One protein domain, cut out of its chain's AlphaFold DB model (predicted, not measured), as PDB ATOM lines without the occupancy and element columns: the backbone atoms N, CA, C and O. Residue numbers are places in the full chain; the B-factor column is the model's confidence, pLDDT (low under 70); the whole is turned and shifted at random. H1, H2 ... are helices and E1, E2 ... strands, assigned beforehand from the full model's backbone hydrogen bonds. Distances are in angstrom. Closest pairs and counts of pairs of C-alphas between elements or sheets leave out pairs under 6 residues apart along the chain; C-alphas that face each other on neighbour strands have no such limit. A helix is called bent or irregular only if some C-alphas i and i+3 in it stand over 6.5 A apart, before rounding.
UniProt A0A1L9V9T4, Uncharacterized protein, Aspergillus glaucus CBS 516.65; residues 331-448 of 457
ATOM      1  N   VAL A 331     -89.267  17.944  30.030       61.50
ATOM      2  CA  VAL A 331     -87.949  18.172  29.420       61.50
ATOM      3  C   VAL A 331     -88.127  18.644  27.978       61.50
ATOM      4  O   VAL A 331     -87.404  19.526  27.540       61.50
ATOM      5  N   LYS A 332     -89.158  18.155  27.277       61.94
ATOM      6  CA  LYS A 332     -89.570  18.654  25.958       61.94
ATOM      7  C   LYS A 332     -89.891  20.154  25.984       61.94
ATOM      8  O   LYS A 332     -89.321  20.895  25.196       61.94
ATOM      9  N   GLU A 333     -90.774  20.606  26.871       64.38
ATOM     10  CA  GLU A 333     -91.115  22.031  27.011       64.38
ATOM     11  C   GLU A 333     -89.926  22.852  27.494       64.38
ATOM     12  O   GLU A 333     -89.736  23.971  27.030       64.38
ATOM     13  N   HIS A 334     -89.102  22.290  28.378       66.88
ATOM     14  CA  HIS A 334     -87.873  22.927  28.816       66.88
ATOM     15  C   HIS A 334     -86.948  23.182  27.625       66.88
ATOM     16  O   HIS A 334     -86.569  24.320  27.430       66.88
ATOM     17  N   ILE A 335     -86.681  22.187  26.774       63.41
ATOM     18  CA  ILE A 335     -85.798  22.316  25.597       63.41
ATOM     19  C   ILE A 335     -86.399  23.199  24.495       63.41
ATOM     20  O   ILE A 335     -85.675  23.864  23.753       63.41
ATOM     21  N   LEU A 336     -87.726  23.186  24.338       64.44
ATOM     22  CA  LEU A 336     -88.409  24.023  23.349       64.44
ATOM     23  C   LEU A 336     -88.447  25.499  23.768       64.44
ATOM     24  O   LEU A 336     -88.371  26.362  22.894       64.44
ATOM     25  N   ASN A 337     -88.548  25.780  25.072       62.09
ATOM     26  CA  ASN A 337     -88.692  27.132  25.616       62.09
ATOM     27  C   ASN A 337     -87.402  27.697  26.226       62.09
ATOM     28  O   ASN A 337     -87.359  28.887  26.548       62.09
ATOM     29  N   SER A 338     -86.368  26.879  26.434       59.50
ATOM     30  CA  SER A 338     -85.116  27.338  27.017       59.50
ATOM     31  C   SER A 338     -84.355  28.195  26.013       59.50
ATOM     32  O   SER A 338     -84.038  27.801  24.893       59.50
ATOM     33  N   THR A 339     -84.067  29.414  26.445       57.47
ATOM     34  CA  THR A 339     -83.095  30.327  25.842       57.47
ATOM     35  C   THR A 339     -81.715  30.146  26.490       57.47
ATOM     36  O   THR A 339     -80.916  31.082  26.530       57.47
ATOM     37  N   ALA A 340     -81.464  28.981  27.100       53.25
ATOM     38  CA  ALA A 340     -80.354  28.771  28.016       53.25
ATOM     39  C   ALA A 340     -79.035  28.497  27.278       53.25
ATOM     40  O   ALA A 340     -78.992  28.219  26.082       53.25
ATOM     41  N   LEU A 341     -77.932  28.608  28.024       52.88
ATOM     42  CA  LEU A 341     -76.563  28.430  27.542       52.88
ATOM     43  C   LEU A 341     -76.406  27.087  26.805       52.88
ATOM     44  O   LEU A 341     -76.521  26.021  27.410       52.88
ATOM     45  N   PHE A 342     -76.096  27.179  25.507       64.06
ATOM     46  CA  PHE A 342     -75.922  26.091  24.534       64.06
ATOM     47  C   PHE A 342     -75.193  24.847  25.067       64.06
ATOM     48  O   PHE A 342     -75.576  23.729  24.731       64.06
ATOM     49  N   GLU A 343     -74.170  25.013  25.910       58.81
ATOM     50  CA  GLU A 343     -73.423  23.885  26.486       58.81
ATOM     51  C   GLU A 343     -74.307  22.952  27.316       58.81
ATOM     52  O   GLU A 343     -74.243  21.740  27.130       58.81
ATOM     53  N   ILE A 344     -75.180  23.507  28.161       60.47
ATOM     54  CA  ILE A 344     -76.044  22.727  29.053       60.47
ATOM     55  C   ILE A 344     -77.105  21.977  28.232       60.47
ATOM     56  O   ILE A 344     -77.349  20.788  28.452       60.47
ATOM     57  N   GLU A 345     -77.703  22.640  27.238       66.12
ATOM     58  CA  GLU A 345     -78.713  22.033  26.363       66.12
ATOM     59  C   GLU A 345     -78.130  20.916  25.490       66.12
ATOM     60  O   GLU A 345     -78.717  19.837  25.396       66.12
ATOM     61  N   MET A 346     -76.948  21.134  24.910       67.94
ATOM     62  CA  MET A 346     -76.278  20.131  24.082       67.94
ATOM     63  C   MET A 346     -75.862  18.903  24.895       67.94
ATOM     64  O   MET A 346     -76.060  17.782  24.428       67.94
ATOM     65  N   THR A 347     -75.389  19.076  26.135       70.88
ATOM     66  CA  THR A 347     -75.126  17.928  27.020       70.88
ATOM     67  C   THR A 347     -76.400  17.172  27.397       70.88
ATOM     68  O   THR A 347     -76.400  15.945  27.442       70.88
ATOM     69  N   ASN A 348     -77.532  17.859  27.587       71.62
ATOM     70  CA  ASN A 348     -78.806  17.183  27.856       71.62
ATOM     71  C   ASN A 348     -79.277  16.344  26.652       71.62
ATOM     72  O   ASN A 348     -79.837  15.259  26.831       71.62
ATOM     73  N   LEU A 349     -79.013  16.810  25.425       71.38
ATOM     74  CA  LEU A 349     -79.294  16.086  24.176       71.38
ATOM     75  C   LEU A 349     -78.510  14.777  24.039       71.38
ATOM     76  O   LEU A 349     -79.027  13.830  23.438       71.38
ATOM     77  N   ASP A 350     -77.330  14.675  24.648       71.88
ATOM     78  CA  ASP A 350     -76.531  13.444  24.651       71.88
ATOM     79  C   ASP A 350     -77.174  12.317  25.473       71.88
ATOM     80  O   ASP A 350     -76.979  11.132  25.177       71.88
ATOM     81  N   HIS A 351     -77.990  12.666  26.468       73.94
ATOM     82  CA  HIS A 351     -78.573  11.710  27.409       73.94
ATOM     83  C   HIS A 351     -80.040  11.360  27.130       73.94
ATOM     84  O   HIS A 351     -80.576  10.448  27.761       73.94
ATOM     85  N   MET A 352     -80.700  12.027  26.179       73.19
ATOM     86  CA  MET A 352     -82.110  11.768  25.879       73.19
ATOM     87  C   MET A 352     -82.319  10.568  24.954       73.19
ATOM     88  O   MET A 352     -81.811  10.502  23.832       73.19
ATOM     89  N   TRP A 353     -83.163   9.647  25.414       77.88
ATOM     90  CA  TRP A 353     -83.598   8.467  24.677       77.88
ATOM     91  C   TRP A 353     -85.106   8.492  24.479       77.88
ATOM     92  O   TRP A 353     -85.848   8.865  25.384       77.88
ATOM     93  N   GLY A 354     -85.550   8.036  23.314       71.62
ATOM     94  CA  GLY A 354     -86.957   7.867  22.990       71.62
ATOM     95  C   GLY A 354     -87.218   6.534  22.301       71.62
ATOM     96  O   GLY A 354     -86.297   5.793  21.946       71.62
ATOM     97  N   MET A 355     -88.497   6.233  22.115       76.88
ATOM     98  CA  MET A 355     -88.939   5.159  21.237       76.88
ATOM     99  C   MET A 355     -89.222   5.759  19.860       76.88
ATOM    100  O   MET A 355     -90.016   6.690  19.740       76.88
ATOM    101  N   PHE A 356     -88.557   5.247  18.830       77.81
ATOM    102  CA  PHE A 356     -88.807   5.603  17.440       77.81
ATOM    103  C   PHE A 356     -89.599   4.488  16.774       77.81
ATOM    104  O   PHE A 356     -89.193   3.327  16.809       77.81
ATOM    105  N   VAL A 357     -90.724   4.861  16.172       75.62
ATOM    106  CA  VAL A 357     -91.621   3.954  15.458       75.62
ATOM    107  C   VAL A 357     -91.646   4.378  13.998       75.62
ATOM    108  O   VAL A 357     -92.188   5.428  13.653       75.62
ATOM    109  N   CYS A 358     -91.048   3.569  13.129       72.50
ATOM    110  CA  CYS A 358     -91.123   3.787  11.693       72.50
ATOM    111  C   CYS A 358     -92.402   3.141  11.154       72.50
ATOM    112  O   CYS A 358     -92.465   1.925  10.994       72.50
ATOM    113  N   LEU A 359     -93.412   3.952  10.834       75.19
ATOM    114  CA  LEU A 359     -94.692   3.446  10.319       75.19
ATOM    115  C   LEU A 359     -94.540   2.683   8.994       75.19
ATOM    116  O   LEU A 359     -95.256   1.717   8.763       75.19
ATOM    117  N   CYS A 360     -93.580   3.074   8.151       69.75
ATOM    118  CA  CYS A 360     -93.366   2.445   6.847       69.75
ATOM    119  C   CYS A 360     -92.737   1.046   6.942       69.75
ATOM    120  O   CYS A 360     -92.948   0.228   6.055       69.75
ATOM    121  N   THR A 361     -91.944   0.774   7.983       75.44
ATOM    122  CA  THR A 361     -91.235  -0.512   8.148       75.44
ATOM    123  C   THR A 361     -91.771  -1.349   9.308       75.44
ATOM    124  O   THR A 361     -91.381  -2.501   9.457       75.44
ATOM    125  N   GLY A 362     -92.628  -0.777  10.158       73.50
ATOM    126  CA  GLY A 362     -93.098  -1.403  11.394       73.50
ATOM    127  C   GLY A 362     -92.021  -1.536  12.476       73.50
ATOM    128  O   GLY A 362     -92.301  -2.059  13.552       73.50
ATOM    129  N   VAL A 363     -90.793  -1.068  12.227       74.38
ATOM    130  CA  VAL A 363     -89.689  -1.176  13.184       74.38
ATOM    131  C   VAL A 363     -89.908  -0.196  14.332       74.38
ATOM    132  O   VAL A 363     -90.028   1.015  14.128       74.38
ATOM    133  N   MET A 364     -89.909  -0.736  15.550       79.88
ATOM    134  CA  MET A 364     -89.884   0.023  16.794       79.88
ATOM    135  C   MET A 364     -88.524  -0.170  17.450       79.88
ATOM    136  O   MET A 364     -88.126  -1.294  17.745       79.88
ATOM    137  N   THR A 365     -87.798   0.917  17.676       79.38
ATOM    138  CA  THR A 365     -86.481   0.850  18.308       79.38
ATOM    139  C   THR A 365     -86.309   1.948  19.340       79.38
ATOM    140  O   THR A 365     -86.806   3.066  19.190       79.38
ATOM    141  N   ARG A 366     -85.590   1.625  20.414       78.94
ATOM    142  CA  ARG A 366     -85.138   2.627  21.372       78.94
ATOM    143  C   ARG A 366     -83.914   3.312  20.780       78.94
ATOM    144  O   ARG A 366     -82.883   2.681  20.578       78.94
ATOM    145  N   ILE A 367     -84.022   4.608  20.526       82.44
ATOM    146  CA  ILE A 367     -82.968   5.389  19.882       82.44
ATOM    147  C   ILE A 367     -82.734   6.684  20.657       82.44
ATOM    148  O   ILE A 367     -83.644   7.249  21.270       82.44
ATOM    149  N   ARG A 368     -81.487   7.156  20.653       82.75
ATOM    150  CA  ARG A 368     -81.156   8.490  21.162       82.75
ATOM    151  C   ARG A 368     -81.877   9.540  20.331       82.75
ATOM    152  O   ARG A 368     -81.987   9.390  19.114       82.75
ATOM    153  N   LEU A 369     -82.281  10.641  20.957       80.62
ATOM    154  CA  LEU A 369     -82.875  11.762  20.229       80.62
ATOM    155  C   LEU A 369     -81.936  12.260  19.116       80.62
ATOM    156  O   LEU A 369     -82.390  12.529  18.007       80.62
ATOM    157  N   ARG A 370     -80.617  12.257  19.366       84.88
ATOM    158  CA  ARG A 370     -79.597  12.554  18.346       84.88
ATOM    159  C   ARG A 370     -79.704  11.649  17.114       84.88
ATOM    160  O   ARG A 370     -79.606  12.133  15.993       84.88
ATOM    161  N   GLY A 371     -79.976  10.360  17.298       86.06
ATOM    162  CA  GLY A 371     -80.159   9.423  16.190       86.06
ATOM    163  C   GLY A 371     -81.408   9.724  15.355       86.06
ATOM    164  O   GLY A 371     -81.361   9.633  14.132       86.06
ATOM    165  N   VAL A 372     -82.501  10.156  15.993       82.44
ATOM    166  CA  VAL A 372     -83.724  10.584  15.286       82.44
ATOM    167  C   VAL A 372     -83.472  11.853  14.479       82.44
ATOM    168  O   VAL A 372     -83.851  11.931  13.313       82.44
ATOM    169  N   VAL A 373     -82.799  12.835  15.080       84.81
ATOM    170  CA  VAL A 373     -82.427  14.082  14.399       84.81
ATOM    171  C   VAL A 373     -81.498  13.784  13.224       84.81
ATOM    172  O   VAL A 373     -81.733  14.289  12.134       84.81
ATOM    173  N   ALA A 374     -80.509  12.901  13.395       88.00
ATOM    174  CA  ALA A 374     -79.640  12.461  12.305       88.00
ATOM    175  C   ALA A 374     -80.442  11.868  11.149       88.00
ATOM    176  O   ALA A 374     -80.281  12.285  10.004       88.00
ATOM    177  N   PHE A 375     -81.341  10.936  11.463       85.44
ATOM    178  CA  PHE A 375     -82.193  10.290  10.477       85.44
ATOM    179  C   PHE A 375     -83.037  11.311   9.703       85.44
ATOM    180  O   PHE A 375     -83.045  11.287   8.474       85.44
ATOM    181  N   LEU A 376     -83.706  12.234  10.396       83.94
ATOM    182  CA  LEU A 376     -84.556  13.241   9.757       83.94
ATOM    183  C   LEU A 376     -83.744  14.254   8.949       83.94
ATOM    184  O   LEU A 376     -84.091  14.551   7.811       83.94
ATOM    185  N   CYS A 377     -82.641  14.764   9.486       85.62
ATOM    186  CA  CYS A 377     -81.819  15.734   8.774       85.62
ATOM    187  C   CYS A 377     -81.162  15.123   7.528       85.62
ATOM    188  O   CYS A 377     -81.134  15.771   6.489       85.62
ATOM    189  N   ILE A 378     -80.683  13.878   7.587       87.25
ATOM    190  CA  ILE A 378     -80.048  13.219   6.435       87.25
ATOM    191  C   ILE A 378     -81.079  12.878   5.355       87.25
ATOM    192  O   ILE A 378     -80.829  13.134   4.178       87.25
ATOM    193  N   ASN A 379     -82.236  12.328   5.737       83.56
ATOM    194  CA  ASN A 379     -83.218  11.827   4.770       83.56
ATOM    195  C   ASN A 379     -84.215  12.893   4.297       83.56
ATOM    196  O   ASN A 379     -84.685  12.821   3.165       83.56
ATOM    197  N   CYS A 380     -84.561  13.869   5.138       83.50
ATOM    198  CA  CYS A 380     -85.606  14.850   4.834       83.50
ATOM    199  C   CYS A 380     -85.051  16.243   4.519       83.50
ATOM    200  O   CYS A 380     -85.707  17.011   3.817       83.50
ATOM    201  N   SER A 381     -83.881  16.619   5.048       87.12
ATOM    202  CA  SER A 381     -83.373  17.997   4.931       87.12
ATOM    203  C   SER A 381     -81.837  18.088   4.883       87.12
ATOM    204  O   SER A 381     -81.237  18.823   5.672       87.12
ATOM    205  N   PRO A 382     -81.163  17.395   3.941       88.88
ATOM    206  CA  PRO A 382     -79.697  17.312   3.915       88.88
ATOM    207  C   PRO A 382     -79.013  18.664   3.668       88.88
ATOM    208  O   PRO A 382     -77.858  18.860   4.046       88.88
ATOM    209  N   LEU A 383     -79.726  19.610   3.050       90.56
ATOM    210  CA  LEU A 383     -79.248  20.974   2.816       90.56
ATOM    211  C   LEU A 383     -79.188  21.810   4.099       90.56
ATOM    212  O   LEU A 383     -78.402  22.749   4.166       90.56
ATOM    213  N   GLU A 384     -79.984  21.469   5.115       89.19
ATOM    214  CA  GLU A 384     -80.021  22.209   6.378       89.19
ATOM    215  C   GLU A 384     -78.891  21.809   7.329       89.19
ATOM    216  O   GLU A 384     -78.551  22.569   8.229       89.19
ATOM    217  N   VAL A 385     -78.270  20.642   7.147       90.56
ATOM    218  CA  VAL A 385     -77.108  20.250   7.957       90.56
ATOM    219  C   VAL A 385     -75.958  21.222   7.653       90.56
ATOM    220  O   VAL A 385     -75.653  21.425   6.478       90.56
ATOM    221  N   PRO A 386     -75.272  21.822   8.637       89.88
ATOM    222  CA  PRO A 386     -74.165  22.734   8.354       89.88
ATOM    223  C   PRO A 386     -73.017  22.012   7.627       89.88
ATOM    224  O   PRO A 386     -72.743  20.835   7.873       89.88
ATOM    225  N   LEU A 387     -72.395  22.696   6.664       91.19
ATOM    226  CA  LEU A 387     -71.266  22.175   5.891       91.19
ATOM    227  C   LEU A 387     -69.966  22.447   6.654       91.19
ATOM    228  O   LEU A 387     -69.730  23.579   7.070       91.19
ATOM    229  N   ILE A 388     -69.115  21.431   6.807       89.88
ATOM    230  CA  ILE A 388     -67.780  21.614   7.384       89.88
ATOM    231  C   ILE A 388     -66.881  22.225   6.309       89.88
ATOM    232  O   ILE A 388     -66.791  21.708   5.192       89.88
ATOM    233  N   GLU A 389     -66.205  23.321   6.644       87.75
ATOM    234  CA  GLU A 389     -65.317  24.021   5.720       87.75
ATOM    235  C   GLU A 389     -64.240  23.075   5.155       87.75
ATOM    236  O   GLU A 389     -63.608  22.304   5.881       87.75
ATOM    237  N   GLY A 390     -64.056  23.103   3.832       88.62
ATOM    238  CA  GLY A 390     -63.092  22.248   3.131       88.62
ATOM    239  C   GLY A 390     -63.536  20.797   2.911       88.62
ATOM    240  O   GLY A 390     -62.775  20.026   2.328       88.62
ATOM    241  N   ARG A 391     -64.748  20.402   3.328       91.12
ATOM    242  CA  ARG A 391     -65.301  19.065   3.058       91.12
ATOM    243  C   ARG A 391     -66.391  19.106   1.993       91.12
ATOM    244  O   ARG A 391     -67.173  20.048   1.896       91.12
ATOM    245  N   VAL A 392     -66.489  18.026   1.219       95.31
ATOM    246  CA  VAL A 392     -67.624  17.798   0.313       95.31
ATOM    247  C   VAL A 392     -68.889  17.537   1.145       95.31
ATOM    248  O   VAL A 392     -68.821  16.973   2.240       95.31
ATOM    249  N   ARG A 393     -70.063  17.916   0.621       92.69
ATOM    250  CA  ARG A 393     -71.375  17.748   1.276       92.69
ATOM    251  C   ARG A 393     -71.609  16.335   1.815       92.69
ATOM    252  O   ARG A 393     -72.078  16.208   2.940       92.69
ATOM    253  N   ALA A 394     -71.270  15.309   1.031       92.75
ATOM    254  CA  ALA A 394     -71.430  13.905   1.414       92.75
ATOM    255  C   ALA A 394     -70.587  13.545   2.649       92.75
ATOM    256  O   ALA A 394     -71.126  13.015   3.615       92.75
ATOM    257  N   ALA A 395     -69.311  13.942   2.668       92.94
ATOM    258  CA  ALA A 395     -68.429  13.730   3.815       92.94
ATOM    259  C   ALA A 395     -68.931  14.473   5.067       92.94
ATOM    260  O   ALA A 395     -68.942  13.910   6.154       92.94
ATOM    261  N   SER A 396     -69.437  15.704   4.913       92.25
ATOM    262  CA  SER A 396     -70.022  16.447   6.044       92.25
ATOM    263  C   SER A 396     -71.283  15.782   6.610       92.25
ATOM    264  O   SER A 396     -71.528  15.855   7.811       92.25
ATOM    265  N   LEU A 397     -72.102  15.151   5.760       92.62
ATOM    266  CA  LEU A 397     -73.277  14.394   6.208       92.62
ATOM    267  C   LEU A 397     -72.876  13.104   6.932       92.62
ATOM    268  O   LEU A 397     -73.510  12.748   7.922       92.62
ATOM    269  N   GLU A 398     -71.820  12.435   6.474       91.31
ATOM    270  CA  GLU A 398     -71.269  11.251   7.133       91.31
ATOM    271  C   GLU A 398     -70.678  11.591   8.508       91.31
ATOM    272  O   GLU A 398     -70.976  10.913   9.491       91.31
ATOM    273  N   ASP A 399     -69.927  12.691   8.616       90.62
ATOM    274  CA  ASP A 399     -69.452  13.200   9.905       90.62
ATOM    275  C   ASP A 399     -70.611  13.518  10.841       90.62
ATOM    276  O   ASP A 399     -70.611  13.098  11.997       90.62
ATOM    277  N   PHE A 400     -71.629  14.215  10.336       90.69
ATOM    278  CA  PHE A 400     -72.824  14.513  11.109       90.69
ATOM    279  C   PHE A 400     -73.507  13.227  11.601       90.69
ATOM    280  O   PHE A 400     -73.796  13.112  12.789       90.69
ATOM    281  N   ALA A 401     -73.691  12.223  10.739       90.19
ATOM    282  CA  ALA A 401     -74.247  10.925  11.128       90.19
ATOM    283  C   ALA A 401     -73.408  10.245  12.225       90.19
ATOM    284  O   ALA A 401     -73.944   9.770  13.230       90.19
ATOM    285  N   ARG A 402     -72.081  10.243  12.055       89.75
ATOM    286  CA  ARG A 402     -71.116   9.649  12.985       89.75
ATOM    287  C   ARG A 402     -71.157  10.326  14.347       89.75
ATOM    288  O   ARG A 402     -71.243   9.641  15.364       89.75
ATOM    289  N   ILE A 403     -71.181  11.650  14.383       89.19
ATOM    290  CA  ILE A 403     -71.292  12.420  15.620       89.19
ATOM    291  C   ILE A 403     -72.622  12.123  16.297       89.19
ATOM    292  O   ILE A 403     -72.642  11.745  17.464       89.19
ATOM    293  N   MET A 404     -73.728  12.188  15.561       86.81
ATOM    294  CA  MET A 404     -75.069  11.988  16.109       86.81
ATOM    295  C   MET A 404     -75.358  10.553  16.575       86.81
ATOM    296  O   MET A 404     -76.261  10.351  17.387       86.81
ATOM    297  N   SER A 405     -74.564   9.564  16.149       84.19
ATOM    298  CA  SER A 405     -74.578   8.215  16.740       84.19
ATOM    299  C   SER A 405     -74.128   8.199  18.216       84.19
ATOM    300  O   SER A 405     -74.456   7.285  18.976       84.19
ATOM    301  N   GLY A 406     -73.458   9.267  18.661       79.88
ATOM    302  CA  GLY A 406     -72.981   9.459  20.026       79.88
ATOM    303  C   GLY A 406     -71.589   8.888  20.282       79.88
ATOM    304  O   GLY A 406     -71.251   8.631  21.433       79.88
ATOM    305  N   ASN A 407     -70.798   8.697  19.222       79.88
ATOM    306  CA  ASN A 407     -69.374   8.366  19.323       79.88
ATOM    307  C   ASN A 407     -68.511   9.593  19.669       79.88
ATOM    308  O   ASN A 407     -67.387   9.440  20.132       79.88
ATOM    309  N   GLU A 408     -69.034  10.803  19.453       82.75
ATOM    310  CA  GLU A 408     -68.345  12.068  19.716       82.75
ATOM    311  C   GLU A 408     -69.280  13.063  20.430       82.75
ATOM    312  O   GLU A 408     -70.513  13.038  20.262       82.75
ATOM    313  N   CYS A 409     -68.686  13.957  21.228       83.19
ATOM    314  CA  CYS A 409     -69.401  15.040  21.900       83.19
ATOM    315  C   CYS A 409     -69.880  16.084  20.875       83.19
ATOM    316  O   CYS A 409     -69.130  16.470  19.975       83.19
ATOM    317  N   LEU A 410     -71.121  16.570  21.022       82.62
ATOM    318  CA  LEU A 410     -71.684  17.603  20.140       82.62
ATOM    319  C   LEU A 410     -70.859  18.892  20.135       82.62
ATOM    320  O   LEU A 410     -70.757  19.537  19.094       82.62
ATOM    321  N   LEU A 411     -70.257  19.242  21.274       82.94
ATOM    322  CA  LEU A 411     -69.416  20.431  21.402       82.94
ATOM    323  C   LEU A 411     -68.159  20.320  20.536       82.94
ATOM    324  O   LEU A 411     -67.839  21.248  19.802       82.94
ATOM    325  N   THR A 412     -67.515  19.151  20.525       85.19
ATOM    326  CA  THR A 412     -66.330  18.903  19.694       85.19
ATOM    327  C   THR A 412     -66.648  19.020  18.207       85.19
ATOM    328  O   THR A 412     -65.867  19.592  17.453       85.19
ATOM    329  N   TRP A 413     -67.808  18.522  17.769       86.69
ATOM    330  CA  TRP A 413     -68.251  18.717  16.389       86.69
ATOM    331  C   TRP A 413     -68.556  20.177  16.076       86.69
ATOM    332  O   TRP A 413     -68.184  20.669  15.013       86.69
ATOM    333  N   PHE A 414     -69.220  20.875  16.994       86.25
ATOM    334  CA  PHE A 414     -69.529  22.285  16.824       86.25
ATOM    335  C   PHE A 414     -68.255  23.114  16.614       86.25
ATOM    336  O   PHE A 414     -68.211  23.953  15.715       86.25
ATOM    337  N   ASP A 415     -67.188  22.817  17.355       85.75
ATOM    338  CA  ASP A 415     -65.888  23.470  17.186       85.75
ATOM    339  C   ASP A 415     -65.265  23.227  15.798       85.75
ATOM    340  O   ASP A 415     -64.539  24.083  15.296       85.75
ATOM    341  N   LEU A 416     -65.578  22.104  15.135       87.44
ATOM    342  CA  LEU A 416     -65.142  21.826  13.758       87.44
ATOM    343  C   LEU A 416     -65.903  22.643  12.706       87.44
ATOM    344  O   LEU A 416     -65.398  22.817  11.597       87.44
ATOM    345  N   LEU A 417     -67.112  23.110  13.024       87.06
ATOM    346  CA  LEU A 417     -67.918  23.939  12.124       87.06
ATOM    347  C   LEU A 417     -67.505  25.411  12.159       87.06
ATOM    348  O   LEU A 417     -67.802  26.148  11.220       87.06
ATOM    349  N   VAL A 418     -66.848  25.855  13.234       85.44
ATOM    350  CA  VAL A 418     -66.371  27.234  13.350       85.44
ATOM    351  C   VAL A 418     -65.167  27.416  12.414       85.44
ATOM    352  O   VAL A 418     -64.150  26.741  12.600       85.44
ATOM    353  N   PRO A 419     -65.237  28.323  11.418       79.62
ATOM    354  CA  PRO A 419     -64.145  28.527  10.472       79.62
ATOM    355  C   PRO A 419     -62.848  28.865  11.208       79.62
ATOM    356  O   PRO A 419     -62.825  29.750  12.067       79.62
ATOM    357  N   LYS A 420     -61.738  28.204  10.858       76.88
ATOM    358  CA  LYS A 420     -60.449  28.367  11.567       76.88
ATOM    359  C   LYS A 420     -59.914  29.805  11.525       76.88
ATOM    360  O   LYS A 420     -59.152  30.197  12.409       76.88
ATOM    361  N   GLY A 421     -60.320  30.581  10.516       66.38
ATOM    362  CA  GLY A 421     -60.018  32.010  10.378       66.38
ATOM    363  C   GLY A 421     -61.008  32.942  11.086       66.38
ATOM    364  O   GLY A 421     -60.657  34.079  11.386       66.38
ATOM    365  N   ALA A 422     -62.212  32.469  11.420       60.22
ATOM    366  CA  ALA A 422     -63.251  33.230  12.117       60.22
ATOM    367  C   ALA A 422     -63.161  33.027  13.636       60.22
ATOM    368  O   ALA A 422     -64.153  32.732  14.309       60.22
ATOM    369  N   LYS A 423     -61.958  33.191  14.200       52.59
ATOM    370  CA  LYS A 423     -61.792  33.298  15.652       52.59
ATOM    371  C   LYS A 423     -62.476  34.581  16.141       52.59
ATOM    372  O   LYS A 423     -61.835  35.613  16.286       52.59
ATOM    373  N   GLY A 424     -63.768  34.496  16.443       53.97
ATOM    374  CA  GLY A 424     -64.333  35.281  17.533       53.97
ATOM    375  C   GLY A 424     -65.226  36.467  17.199       53.97
ATOM    376  O   GLY A 424     -65.313  37.352  18.044       53.97
ATOM    377  N   THR A 425     -65.960  36.499  16.081       64.88
ATOM    378  CA  THR A 425     -67.198  37.298  16.120       64.88
ATOM    379  C   THR A 425     -68.268  36.471  16.845       64.88
ATOM    380  O   THR A 425     -68.672  35.413  16.351       64.88
ATOM    381  N   PRO A 426     -68.715  36.890  18.046       73.81
ATOM    382  CA  PRO A 426     -69.713  36.151  18.823       73.81
ATOM    383  C   PRO A 426     -71.014  35.936  18.036       73.81
ATOM    384  O   PRO A 426     -71.702  34.947  18.250       73.81
ATOM    385  N   GLU A 427     -71.292  36.803  17.063       77.06
ATOM    386  CA  GLU A 427     -72.439  36.733  16.159       77.06
ATOM    387  C   GLU A 427     -72.435  35.489  15.256       77.06
ATOM    388  O   GLU A 427     -73.464  34.830  15.135       77.06
ATOM    389  N   ILE A 428     -71.291  35.113  14.664       76.88
ATOM    390  CA  ILE A 428     -71.206  33.918  13.799       76.88
ATOM    391  C   ILE A 428     -71.390  32.657  14.640       76.88
ATOM    392  O   ILE A 428     -72.119  31.744  14.249       76.88
ATOM    393  N   LYS A 429     -70.765  32.626  15.825       78.31
ATOM    394  CA  LYS A 429     -70.918  31.512  16.762       78.31
ATOM    395  C   LYS A 429     -72.379  31.379  17.193       78.31
ATOM    396  O   LYS A 429     -72.911  30.278  17.141       78.31
ATOM    397  N   TYR A 430     -73.037  32.488  17.526       79.19
ATOM    398  CA  TYR A 430     -74.441  32.505  17.932       79.19
ATOM    399  C   TYR A 430     -75.389  32.073  16.803       79.19
ATOM    400  O   TYR A 430     -76.266  31.241  17.017       79.19
ATOM    401  N   GLY A 431     -75.187  32.571  15.577       82.69
ATOM    402  CA  GLY A 431     -76.006  32.188  14.422       82.69
ATOM    403  C   GLY A 431     -75.886  30.699  14.084       82.69
ATOM    404  O   GLY A 431     -76.888  30.032  13.835       82.69
ATOM    405  N   LEU A 432     -74.669  30.153  14.144       82.81
ATOM    406  CA  LEU A 432     -74.430  28.727  13.939       82.81
ATOM    407  C   LEU A 432     -75.014  27.879  15.081       82.81
ATOM    408  O   LEU A 432     -75.569  26.811  14.825       82.81
ATOM    409  N   GLN A 433     -74.922  28.352  16.327       79.56
ATOM    410  CA  GLN A 433     -75.538  27.702  17.489       79.56
ATOM    411  C   GLN A 433     -77.052  27.609  17.331       79.56
ATOM    412  O   GLN A 433     -77.607  26.519  17.440       79.56
ATOM    413  N   GLU A 434     -77.709  28.726  17.022       82.62
ATOM    414  CA  GLU A 434     -79.159  28.765  16.849       82.62
ATOM    415  C   GLU A 434     -79.601  27.893  15.669       82.62
ATOM    416  O   GLU A 434     -80.617  27.199  15.749       82.62
ATOM    417  N   HIS A 435     -78.806  27.849  14.595       85.19
ATOM    418  CA  HIS A 435     -79.053  26.960  13.462       85.19
ATOM    419  C   HIS A 435     -79.001  25.482  13.870       85.19
ATOM    420  O   HIS A 435     -79.923  24.722  13.571       85.19
ATOM    421  N   VAL A 436     -77.970  25.070  14.615       83.88
ATOM    422  CA  VAL A 436     -77.855  23.691  15.113       83.88
ATOM    423  C   VAL A 436     -78.990  23.362  16.082       83.88
ATOM    424  O   VAL A 436     -79.637  22.331  15.917       83.88
ATOM    425  N   LEU A 437     -79.303  24.234  17.044       81.81
ATOM    426  CA  LEU A 437     -80.438  24.035  17.951       81.81
ATOM    427  C   LEU A 437     -81.760  23.927  17.186       81.81
ATOM    428  O   LEU A 437     -82.600  23.091  17.513       81.81
ATOM    429  N   THR A 438     -81.932  24.704  16.119       83.62
ATOM    430  CA  THR A 438     -83.108  24.621  15.247       83.62
ATOM    431  C   THR A 438     -83.226  23.247  14.582       83.62
ATOM    432  O   THR A 438     -84.340  22.730  14.482       83.62
ATOM    433  N   LEU A 439     -82.114  22.605  14.202       84.94
ATOM    434  CA  LEU A 439     -82.129  21.231  13.677       84.94
ATOM    435  C   LEU A 439     -82.632  20.213  14.705       84.94
ATOM    436  O   LEU A 439     -83.317  19.271  14.326       84.94
ATOM    437  N   PHE A 440     -82.349  20.406  15.995       80.81
ATOM    438  CA  PHE A 440     -82.887  19.561  17.070       80.81
ATOM    439  C   PHE A 440     -84.345  19.896  17.400       80.81
ATOM    440  O   PHE A 440     -85.169  19.001  17.605       80.81
ATOM    441  N   ARG A 441     -84.688  21.188  17.423       80.50
ATOM    442  CA  ARG A 441     -86.035  21.671  17.738       80.50
ATOM    443  C   ARG A 441     -87.042  21.314  16.649       80.50
ATOM    444  O   ARG A 441     -88.177  21.009  16.985       80.50
ATOM    445  N   LYS A 442     -86.668  21.302  15.364       79.88
ATOM    446  CA  LYS A 442     -87.578  20.967  14.248       79.88
ATOM    447  C   LYS A 442     -88.238  19.582  14.406       79.88
ATOM    448  O   LYS A 442     -89.465  19.528  14.416       79.88
ATOM    449  N   PRO A 443     -87.493  18.479  14.612       73.62
ATOM    450  CA  PRO A 443     -88.063  17.174  14.944       73.62
ATOM    451  C   PRO A 443     -88.937  17.178  16.198       73.62
ATOM    452  O   PRO A 443     -90.001  16.563  16.212       73.62
ATOM    453  N   LEU A 444     -88.525  17.898  17.244       70.44
ATOM    454  CA  LEU A 444     -89.303  18.009  18.480       70.44
ATOM    455  C   LEU A 444     -90.606  18.801  18.285       70.44
ATOM    456  O   LEU A 444     -91.606  18.485  18.926       70.44
ATOM    457  N   ARG A 445     -90.627  19.778  17.369       72.56
ATOM    458  CA  ARG A 445     -91.828  20.529  16.979       72.56
ATOM    459  C   ARG A 445     -92.827  19.680  16.203       72.56
ATOM    460  O   ARG A 445     -94.022  19.877  16.352       72.56
ATOM    461  N   ILE A 446     -92.384  18.670  15.452       66.25
ATOM    462  CA  ILE A 446     -93.321  17.696  14.854       66.25
ATOM    463  C   ILE A 446     -94.127  16.992  15.962       66.25
ATOM    464  O   ILE A 446     -95.310  16.701  15.796       66.25
ATOM    465  N   LEU A 447     -93.518  16.800  17.135       54.78
ATOM    466  CA  LEU A 447     -94.191  16.257  18.312       54.78
ATOM    467  C   LEU A 447     -95.037  17.299  19.063       54.78
ATOM    468  O   LEU A 447     -95.763  16.922  19.981       54.78
ATOM    469  N   GLU A 448     -94.986  18.588  18.732       58.09
ATOM    470  CA  GLU A 448     -95.780  19.646  19.381       58.09
ATOM    471  C   GLU A 448     -97.284  19.387  19.222       58.09
ATOM    472  O   GLU A 448     -98.040  19.454  20.188       58.09
TER     473      GLU A 448
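AT A GLANCE: This is residues 331 to 448 of the 457 residues of an uncharacterized protein of Aspergillus glaucus CBS 516.65 (UniProt A0A1L9V9T4). A helical hairpin, H3 and H4, is crossed at its H3 arm, at about a right angle, by the longest helix, H6, with residues 439 to 443 of H6 making the contact; of the two short helices with which the printed part begins, H1 packs on residues 441 to 444 of H6 and H2 packs on H5. A small two-stranded hairpin, E1 and E2, leads from H2 into H3; its loop, residues 358 to 363, sticks out at one end of the model, and residues 421 to 427 stick out at the other. The printed part has 118 residues with six named helices and two named strands, in the order H1, H2, E1, E2, H3, H4, H5, H6, and is mostly helix; the sheet E1 - E2 is antiparallel. The whole is compact, with a radius of gyration of the C-alphas of 14.5 A and spans of 47 by 33 by 22 A.

IN THESE COORDINATES: H1, residues 331 to 337, begins with C-alpha 331 at (-87.949, 18.172, 29.420). H2 is residues 342 to 351, 14.9 A from first to last C-alpha. E1, residues 353 to 357, and E2, residues 364 to 368, measure 13.0 A and 12.9 A. H3, residues 369 to 380, is 15.9 A long. H4, residues 393 to 407, is 20.4 A long and irregular, with C-alphas 404 and 407 at 7.5 A. H5 is residues 410 to 417. H6, residues 426 to 446, is 30.2 A long, has a kink of 31 degrees near residue 440, and ends with C-alpha 446 at (-93.321, 17.696, 14.854).

HOW THE PARTS SIT: H3 is the hub, touching H2, H4 and H6. H3 and H4 form a helical hairpin at a shallow tilt of 19 degrees, opposite ways; their closest C-alphas, of Arg 370 and Met 404, are 5.1 A apart. H3 touches H6 about perpendicular, at 89 degrees, closest at the C-alphas of Val 373 and Phe 440, 6.1 A. H2 and H3 touch only at their ends, C-alphas of Leu 349 and Arg 370 at 6.8 A. H2 touches H5 at a steep tilt of 55 degrees, C-alphas of Met 346 and Leu 410 at 6.6 A. H4 and H5 only just touch, with 3 pairs of C-alphas within 8 A, and only at the corner by their link; the closest are those of Ile 403 and Leu 410, 6.9 A. H1 touches H6 at a steep tilt of 52 degrees, C-alphas of Leu 336 and Arg 441 at 6.5 A. H4 and H6 are apart. In the hairpin E1 and E2, N 354 and O 367 are 2.9 A apart and N 356 and O 365 2.8 A, within hydrogen-bond range. In H1, H3 and H5 every O i to N i+4 pair is within that range; H2 has 5 of 6, H4 9 of 11 and H6 15 of 17.

THE WHOLE: The C-alphas farthest apart, of Gly 362 and Gly 421, are 47.0 A apart. The printed part has no cut, and the link H3 to H4, residues 381 to 392, is long. The mean pLDDT of the printed part is 78.2; it is under 70 at residues 331 to 346, 360, 421 to 425 and 446 to 448.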